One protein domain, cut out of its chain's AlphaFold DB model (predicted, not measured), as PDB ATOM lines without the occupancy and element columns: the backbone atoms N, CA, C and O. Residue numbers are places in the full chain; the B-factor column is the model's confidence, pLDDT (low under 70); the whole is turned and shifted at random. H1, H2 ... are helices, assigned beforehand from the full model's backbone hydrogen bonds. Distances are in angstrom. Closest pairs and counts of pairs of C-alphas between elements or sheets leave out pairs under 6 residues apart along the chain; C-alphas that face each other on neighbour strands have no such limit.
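What this domain is: This is residues 10 to 77 of the 160 residues of an uncharacterized protein of Thermococci archaeon (UniProt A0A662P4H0). A long helix, H1, has the shorter H2 and H3 folded back along it one after the other, and H4 turns back beyond H3, residues 72 to 77 sticking out. The printed part, 68 residues with four named helices, H1 to H4, is all helix. It is loose, with a radius of gyration of the C-alphas of 14.5 A, spanning 44 by 26 by 15 A.

How they stand to each other: H1, residues 10 to 30, touches H2, residues 40 to 48, with residues 20 to 28 alone, a hairpin at a shallow tilt of 12 degrees; the closest C-alphas, Ser 21 and Gly 47, are 3.9 A apart. With residues 13 to 21 alone, H1 touches H3, residues 50 to 62, at a steep tilt of 43 degrees; the closest C-alphas, Ala 17 and Pro 51, are 4.3 A apart. H4, residues 65 to 76, is apart from H1. Every O i to N i+4 pair is within hydrogen-bond range in H2, H3 and H4, and 15 of 17 in H1.

Where its parts are: H1 runs 29.3 A from C-alpha 10 at (38.950, 85.125, 66.020), and H4 16.6 A to C-alpha 76 at (19.661, 98.661, 63.905).

The domain as a whole: The printed part has no cut; pLDDT is under 70 at residues 63 and 74 to 77.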
ATOM      1  N   PRO A  10      39.169  84.352  67.242       78.62
ATOM      2  CA  PRO A  10      38.950  85.125  66.020       78.62
ATOM      3  C   PRO A  10      39.108  84.272  64.757       78.62
ATOM      4  O   PRO A  10      38.432  84.507  63.761       78.62
ATOM      5  N   TRP A  11      39.916  83.212  64.810       84.50
ATOM      6  CA  TRP A  11      40.112  82.306  63.679       84.50
ATOM      7  C   TRP A  11      38.847  81.549  63.295       84.50
ATOM      8  O   TRP A  11      38.644  81.266  62.118       84.50
ATOM      9  N   ARG A  12      37.960  81.260  64.257       82.06
ATOM     10  CA  ARG A  12      36.665  80.633  63.953       82.06
ATOM     11  C   ARG A  12      35.776  81.564  63.142       82.06
ATOM     12  O   ARG A  12      35.115  81.096  62.222       82.06
ATOM     13  N   PHE A  13      35.784  82.858  63.462       82.06
ATOM     14  CA  PHE A  13      35.066  83.863  62.687       82.06
ATOM     15  C   PHE A  13      35.626  83.962  61.271       82.06
ATOM     16  O   PHE A  13      34.864  83.814  60.325       82.06
ATOM     17  N   PHE A  14      36.944  84.113  61.112       84.25
ATOM     18  CA  PHE A  14      37.553  84.207  59.783       84.25
ATOM     19  C   PHE A  14      37.319  82.965  58.928       84.25
ATOM     20  O   PHE A  14      36.951  83.096  57.766       84.25
ATOM     21  N   ALA A  15      37.489  81.770  59.497       89.00
ATOM     22  CA  ALA A  15      37.260  80.523  58.777       89.00
ATOM     23  C   ALA A  15      35.797  80.380  58.331       89.00
ATOM     24  O   ALA A  15      35.543  79.958  57.208       89.00
ATOM     25  N   LEU A  16      34.838  80.766  59.182       87.25
ATOM     26  CA  LEU A  16      33.417  80.758  58.827       87.25
ATOM     27  C   LEU A  16      33.086  81.822  57.782       87.25
ATOM     28  O   LEU A  16      32.452  81.504  56.785       87.25
ATOM     29  N   ALA A  17      33.529  83.059  57.986       87.19
ATOM     30  CA  ALA A  17      33.263  84.171  57.083       87.19
ATOM     31  C   ALA A  17      33.824  83.887  55.686       87.19
ATOM     32  O   ALA A  17      33.080  83.921  54.709       87.19
ATOM     33  N   LEU A  18      35.108  83.519  55.602       87.50
ATOM     34  CA  LEU A  18      35.748  83.151  54.341       87.50
ATOM     35  C   LEU A  18      35.130  81.890  53.751       87.50
ATOM     36  O   LEU A  18      34.851  81.875  52.560       87.50
ATOM     37  N   GLY A  19      34.883  80.857  54.558       92.44
ATOM     38  CA  GLY A  19      34.286  79.612  54.084       92.44
ATOM     39  C   GLY A  19      32.914  79.832  53.449       92.44
ATOM     40  O   GLY A  19      32.660  79.322  52.364       92.44
ATOM     41  N   ILE A  20      32.058  80.642  54.075       88.62
ATOM     42  CA  ILE A  20      30.732  80.981  53.546       88.62
ATOM     43  C   ILE A  20      30.865  81.835  52.282       88.62
ATOM     44  O   ILE A  20      30.246  81.512  51.269       88.62
ATOM     45  N   SER A  21      31.695  82.883  52.304       87.75
ATOM     46  CA  SER A  21      31.917  83.740  51.132       87.75
ATOM     47  C   SER A  21      32.414  82.947  49.924       87.75
ATOM     48  O   SER A  21      31.825  83.019  48.844       87.75
ATOM     49  N   TRP A  22      33.456  82.137  50.121       90.50
ATOM     50  CA  TRP A  22      34.033  81.298  49.077       90.50
ATOM     51  C   TRP A  22      33.085  80.204  48.621       90.50
ATOM     52  O   TRP A  22      33.040  79.934  47.429       90.50
ATOM     53  N   PHE A  23      32.288  79.614  49.513       92.06
ATOM     54  CA  PHE A  23      31.297  78.619  49.118       92.06
ATOM     55  C   PHE A  23      30.314  79.182  48.086       92.06
ATOM     56  O   PHE A  23      30.056  78.531  47.077       92.06
ATOM     57  N   PHE A  24      29.811  80.405  48.282       87.94
ATOM     58  CA  PHE A  24      28.898  81.029  47.322       87.94
ATOM     59  C   PHE A  24      29.599  81.483  46.037       87.94
ATOM     60  O   PHE A  24      29.073  81.266  44.946       87.94
ATOM     61  N   TRP A  25      30.787  82.085  46.136       88.56
ATOM     62  CA  TRP A  25      31.515  82.562  44.955       88.56
ATOM     63  C   TRP A  25      32.103  81.434  44.108       88.56
ATOM     64  O   TRP A  25      32.158  81.560  42.886       88.56
ATOM     65  N   MET A  26      32.481  80.314  44.722       91.62
ATOM     66  CA  MET A  26      33.053  79.166  44.022       91.62
ATOM     67  C   MET A  26      32.099  78.628  42.954       91.62
ATOM     68  O   MET A  26      32.546  78.324  41.855       91.62
ATOM     69  N   TRP A  27      30.790  78.589  43.216       88.12
ATOM     70  CA  TRP A  27      29.807  78.163  42.213       88.12
ATOM     71  C   TRP A  27      29.739  79.106  41.013       88.12
ATOM     72  O   TRP A  27      29.683  78.645  39.878       88.12
ATOM     73  N   VAL A  28      29.810  80.418  41.247       87.44
ATOM     74  CA  VAL A  28      29.810  81.422  40.170       87.44
ATOM     75  C   VAL A  28      31.061  81.278  39.302       87.44
ATOM     76  O   VAL A  28      30.961  81.312  38.078       87.44
ATOM     77  N   ILE A  29      32.219  81.056  39.934       88.88
ATOM     78  CA  ILE A  29      33.503  80.869  39.247       88.88
ATOM     79  C   ILE A  29      33.506  79.564  38.442       88.88
ATOM     80  O   ILE A  29      33.841  79.581  37.260       88.88
ATOM     81  N   LEU A  30      33.113  78.444  39.055       90.69
ATOM     82  CA  LEU A  30      33.125  77.124  38.413       90.69
ATOM     83  C   LEU A  30      32.186  77.049  37.207       90.69
ATOM     84  O   LEU A  30      32.500  76.384  36.225       90.69
ATOM     85  N   LEU A  31      31.042  77.731  37.277       88.31
ATOM     86  CA  LEU A  31      30.062  77.764  36.193       88.31
ATOM     87  C   LEU A  31      30.370  78.857  35.156       88.31
ATOM     88  O   LEU A  31      29.642  78.981  34.171       88.31
ATOM     89  N   GLY A  32      31.427  79.652  35.369       84.25
ATOM     90  CA  GLY A  32      31.809  80.759  34.490       84.25
ATOM     91  C   GLY A  32      30.713  81.817  34.354       84.25
ATOM     92  O   GLY A  32      30.586  82.453  33.308       84.25
ATOM     93  N   TRP A  33      29.870  81.971  35.375       84.50
ATOM     94  CA  TRP A  33      28.708  82.843  35.296       84.50
ATOM     95  C   TRP A  33      29.091  84.311  35.437       84.50
ATOM     96  O   TRP A  33      29.908  84.696  36.274       84.50
ATOM     97  N   ASN A  34      28.420  85.161  34.662       77.44
ATOM     98  CA  ASN A  34      28.538  86.597  34.842       77.44
ATOM     99  C   ASN A  34      27.838  87.002  36.148       77.44
ATOM    100  O   ASN A  34      26.631  86.818  36.294       77.44
ATOM    101  N   VAL A  35      28.589  87.592  37.081       73.94
ATOM    102  CA  VAL A  35      28.124  87.978  38.428       73.94
ATOM    103  C   VAL A  35      26.933  88.950  38.399       73.94
ATOM    104  O   VAL A  35      26.181  89.024  39.364       73.94
ATOM    105  N   PHE A  36      26.720  89.678  37.303       72.12
ATOM    106  CA  PHE A  36      25.600  90.611  37.145       72.12
ATOM    107  C   PHE A  36      24.344  89.974  36.542       72.12
ATOM    108  O   PHE A  36      23.310  90.630  36.445       72.12
ATOM    109  N   THR A  37      24.407  88.700  36.154       72.06
ATOM    110  CA  THR A  37      23.266  87.972  35.586       72.06
ATOM    111  C   THR A  37      22.553  87.137  36.642       72.06
ATOM    112  O   THR A  37      23.154  86.664  37.608       72.06
ATOM    113  N   PHE A  38      21.243  86.958  36.486       72.00
ATOM    114  CA  PHE A  38      20.485  86.047  37.338       72.00
ATOM    115  C   PHE A  38      20.769  84.592  36.919       72.00
ATOM    116  O   PHE A  38      20.721  84.310  35.723       72.00
ATOM    117  N   PRO A  39      21.041  83.660  37.853       82.12
ATOM    118  CA  PRO A  39      20.973  83.789  39.317       82.12
ATOM    119  C   PRO A  39      22.307  84.150  39.999       82.12
ATOM    120  O   PRO A  39      22.344  84.301  41.220       82.12
ATOM    121  N   ALA A  40      23.402  84.292  39.251       79.50
ATOM    122  CA  ALA A  40      24.746  84.539  39.781       79.50
ATOM    123  C   ALA A  40      24.851  85.789  40.667       79.50
ATOM    124  O   ALA A  40      25.601  85.782  41.643       79.50
ATOM    125  N   ILE A  41      24.045  86.817  40.399       78.06
ATOM    126  CA  ILE A  41      23.957  88.014  41.244       78.06
ATOM    127  C   ILE A  41      23.539  87.700  42.684       78.06
ATOM    128  O   ILE A  41      24.045  88.323  43.618       78.06
ATOM    129  N   LEU A  42      22.681  86.692  42.890       81.56
ATOM    130  CA  LEU A  42      22.286  86.250  44.227       81.56
ATOM    131  C   LEU A  42      23.461  85.587  44.944       81.56
ATOM    132  O   LEU A  42      23.750  85.931  46.085       81.56
ATOM    133  N   PHE A  43      24.180  84.687  44.270       82.56
ATOM    134  CA  PHE A  43      25.375  84.044  44.825       82.56
ATOM    135  C   PHE A  43      26.478  85.064  45.137       82.56
ATOM    136  O   PHE A  43      27.084  85.016  46.208       82.56
ATOM    137  N   GLY A  44      26.694  86.030  44.243       78.31
ATOM    138  CA  GLY A  44      27.622  87.137  44.458       78.31
ATOM    139  C   GLY A  44      27.259  87.951  45.701       78.31
ATOM    140  O   GLY A  44      28.122  88.193  46.549       78.31
ATOM    141  N   ALA A  45      25.978  88.308  45.843       79.06
ATOM    142  CA  ALA A  45      25.467  89.022  47.007       79.06
ATOM    143  C   ALA A  45      25.617  88.201  48.299       79.06
ATOM    144  O   ALA A  45      26.192  88.704  49.261       79.06
ATOM    145  N   PHE A  46      25.180  86.937  48.325       81.44
ATOM    146  CA  PHE A  46      25.301  86.066  49.502       81.44
ATOM    147  C   PHE A  46      26.749  85.861  49.943       81.44
ATOM    148  O   PHE A  46      27.025  85.883  51.142       81.44
ATOM    149  N   GLY A  47      27.682  85.738  48.997       82.56
ATOM    150  CA  GLY A  47      29.099  85.669  49.332       82.56
ATOM    151  C   GLY A  47      29.612  86.954  49.992       82.56
ATOM    152  O   GLY A  47      30.406  86.885  50.931       82.56
ATOM    153  N   LEU A  48      29.088  88.121  49.600       78.12
ATOM    154  CA  LEU A  48      29.400  89.402  50.243       78.12
ATOM    155  C   LEU A  48      28.876  89.476  51.690       78.12
ATOM    156  O   LEU A  48      29.515  90.073  52.552       78.12
ATOM    157  N   PHE A  49      27.738  88.834  51.975       82.06
ATOM    158  CA  PHE A  49      27.161  88.740  53.322       82.06
ATOM    159  C   PHE A  49      27.799  87.650  54.203       82.06
ATOM    160  O   PHE A  49      27.405  87.509  55.362       82.06
ATOM    161  N   GLY A  50      28.789  86.896  53.711       82.06
ATOM    162  CA  GLY A  50      29.434  85.799  54.449       82.06
ATOM    163  C   GLY A  50      29.885  86.149  55.879       82.06
ATOM    164  O   GLY A  50      29.571  85.393  56.799       82.06
ATOM    165  N   PRO A  51      30.532  87.303  56.118       80.06
ATOM    166  CA  PRO A  51      30.916  87.761  57.457       80.06
ATOM    167  C   PRO A  51      29.725  88.021  58.389       80.06
ATOM    168  O   PRO A  51      29.754  87.610  59.547       80.06
ATOM    169  N   ALA A  52      28.650  88.628  57.878       79.38
ATOM    170  CA  ALA A  52      27.433  88.860  58.654       79.38
ATOM    171  C   ALA A  52      26.746  87.533  59.023       79.38
ATOM    172  O   ALA A  52      26.318  87.338  60.160       79.38
ATOM    173  N   ILE A  53      26.695  86.581  58.085       81.50
ATOM    174  CA  ILE A  53      26.152  85.238  58.329       81.50
ATOM    175  C   ILE A  53      27.014  84.493  59.362       81.50
ATOM    176  O   ILE A  53      26.477  83.880  60.285       81.50
ATOM    177  N   ALA A  54      28.343  84.570  59.249       84.56
ATOM    178  CA  ALA A  54      29.271  83.955  60.196       84.56
ATOM    179  C   ALA A  54      29.093  84.498  61.621       84.56
ATOM    180  O   ALA A  54      29.112  83.722  62.581       84.56
ATOM    181  N   GLU A  55      28.880  85.806  61.765       79.19
ATOM    182  CA  GLU A  55      28.609  86.427  63.059       79.19
ATOM    183  C   GLU A  55      27.281  85.936  63.653       79.19
ATOM    184  O   GLU A  55      27.255  85.489  64.800       79.19
ATOM    185  N   ILE A  56      26.203  85.904  62.861       81.75
ATOM    186  CA  ILE A  56      24.902  85.371  63.297       81.75
ATOM    187  C   ILE A  56      25.035  83.913  63.761       81.75
ATOM    188  O   ILE A  56      24.488  83.539  64.805       81.75
ATOM    189  N   ILE A  57      25.789  83.081  63.038       83.81
ATOM    190  CA  ILE A  57      26.042  81.678  63.412       83.81
ATOM    191  C   ILE A  57      26.799  81.584  64.745       83.81
ATOM    192  O   ILE A  57      26.474  80.744  65.585       83.81
ATOM    193  N   LEU A  58      27.806  82.428  64.967       81.25
ATOM    194  CA  LEU A  58      28.579  82.407  66.212       81.25
ATOM    195  C   LEU A  58      27.769  82.909  67.413       81.25
ATOM    196  O   LEU A  58      27.814  82.292  68.481       81.25
ATOM    197  N   ILE A  59      26.990  83.978  67.243       79.75
ATOM    198  CA  ILE A  59      26.162  84.529  68.322       79.75
ATOM    199  C   ILE A  59      25.015  83.568  68.654       79.75
ATOM    200  O   ILE A  59      24.793  83.268  69.828       79.75
ATOM    201  N   SER A  60      24.340  83.005  67.646       79.31
ATOM    202  CA  SER A  60      23.251  82.036  67.859       79.31
ATOM    203  C   SER A  60      23.707  80.782  68.611       79.31
ATOM    204  O   SER A  60      22.969  80.264  69.447       79.31
ATOM    205  N   ARG A  61      24.949  80.324  68.405       77.75
ATOM    206  CA  ARG A  61      25.515  79.189  69.155       77.75
ATOM    207  C   ARG A  61      25.784  79.494  70.626       77.75
ATOM    208  O   ARG A  61      25.775  78.566  71.431       77.75
ATOM    209  N   THR A  62      25.987  80.758  70.989       72.56
ATOM    210  CA  THR A  62      26.356  81.156  72.358       72.56
ATOM    211  C   THR A  62      25.149  81.173  73.316       72.56
ATOM    212  O   THR A  62      25.344  81.177  74.525       72.56
ATOM    213  N   HIS A  63      23.909  81.088  72.803       62.41
ATOM    214  CA  HIS A  63      22.654  80.967  73.578       62.41
ATOM    215  C   HIS A  63      22.422  82.045  74.661       62.41
ATOM    216  O   HIS A  63      21.581  81.877  75.542       62.41
ATOM    217  N   ASP A  64      23.116  83.179  74.582       76.12
ATOM    218  CA  ASP A  64      22.992  84.276  75.538       76.12
ATOM    219  C   ASP A  64      22.045  85.359  74.992       76.12
ATOM    220  O   ASP A  64      22.336  86.040  74.001       76.12
ATOM    221  N   ARG A  65      20.876  85.518  75.632       75.06
ATOM    222  CA  ARG A  65      19.873  86.516  75.222       75.06
ATOM    223  C   ARG A  65      20.379  87.951  75.375       75.06
ATOM    224  O   ARG A  65      19.905  88.821  74.640       75.06
ATOM    225  N   GLU A  66      21.316  88.215  76.287       77.19
ATOM    226  CA  GLU A  66      21.877  89.560  76.449       77.19
ATOM    227  C   GLU A  66      22.765  89.937  75.261       77.19
ATOM    228  O   GLU A  66      22.635  91.038  74.724       77.19
ATOM    229  N   GLN A  67      23.586  88.996  74.785       72.00
ATOM    230  CA  GLN A  67      24.443  89.184  73.609       72.00
ATOM    231  C   GLN A  67      23.628  89.355  72.326       72.00
ATOM    232  O   GLN A  67      23.958  90.198  71.493       72.00
ATOM    233  N   TRP A  68      22.527  88.612  72.180       75.31
ATOM    234  CA  TRP A  68      21.616  88.761  71.042       75.31
ATOM    235  C   TRP A  68      20.962  90.147  71.007       75.31
ATOM    236  O   TRP A  68      20.882  90.773  69.951       75.31
ATOM    237  N   ARG A  69      20.527  90.660  72.167       77.50
ATOM    238  CA  ARG A  69      19.926  91.997  72.269       77.50
ATOM    239  C   ARG A  69      20.936  93.106  71.963       77.50
ATOM    240  O   ARG A  69      20.598  94.021  71.217       77.50
ATOM    241  N   ASP A  70      22.159  93.012  72.492       74.88
ATOM    242  CA  ASP A  70      23.234  93.967  72.180       74.88
ATOM    243  C   ASP A  70      23.601  93.925  70.686       74.88
ATOM    244  O   ASP A  70      23.757  94.972  70.062       74.88
ATOM    245  N   TYR A  71      23.648  92.739  70.071       73.00
ATOM    246  CA  TYR A  71      23.877  92.600  68.631       73.00
ATOM    247  C   TYR A  71      22.799  93.306  67.798       73.00
ATOM    248  O   TYR A  71      23.124  94.160  66.973       73.00
ATOM    249  N   TRP A  72      21.517  93.029  68.049       71.56
ATOM    250  CA  TRP A  72      20.425  93.674  67.312       71.56
ATOM    251  C   TRP A  72      20.385  95.183  67.507       71.56
ATOM    252  O   TRP A  72      20.131  95.919  66.553       71.56
ATOM    253  N   GLN A  73      20.685  95.654  68.719       75.00
ATOM    254  CA  GLN A  73      20.810  97.080  68.970       75.00
ATOM    255  C   GLN A  73      21.941  97.677  68.128       75.00
ATOM    256  O   GLN A  73      21.760  98.732  67.541       75.00
ATOM    257  N   ARG A  74      23.086  97.005  67.990       69.38
ATOM    258  CA  ARG A  74      24.195  97.494  67.152       69.38
ATOM    259  C   ARG A  74      23.877  97.491  65.658       69.38
ATOM    260  O   ARG A  74      24.322  98.401  64.969       69.38
ATOM    261  N   VAL A  75      23.136  96.495  65.177       66.81
ATOM    262  CA  VAL A  75      22.757  96.376  63.761       66.81
ATOM    263  C   VAL A  75      21.729  97.439  63.365       66.81
ATOM    264  O   VAL A  75      21.850  98.027  62.295       66.81
ATOM    265  N   PHE A  76      20.739  97.715  64.220       68.62
ATOM    266  CA  PHE A  76      19.661  98.661  63.905       68.62
ATOM    267  C   PHE A  76      19.863 100.085  64.438       68.62
ATOM    268  O   PHE A  76      19.136 100.993  64.031       68.62
ATOM    269  N   ASP A  77      20.837 100.332  65.316       63.66
ATOM    270  CA  ASP A  77      21.120 101.677  65.828       63.66
ATOM    271  C   ASP A  77      22.007 102.481  64.860       63.66
ATOM    272  O   ASP A  77      23.193 102.749  65.083       63.66
TER     273      ASP A  77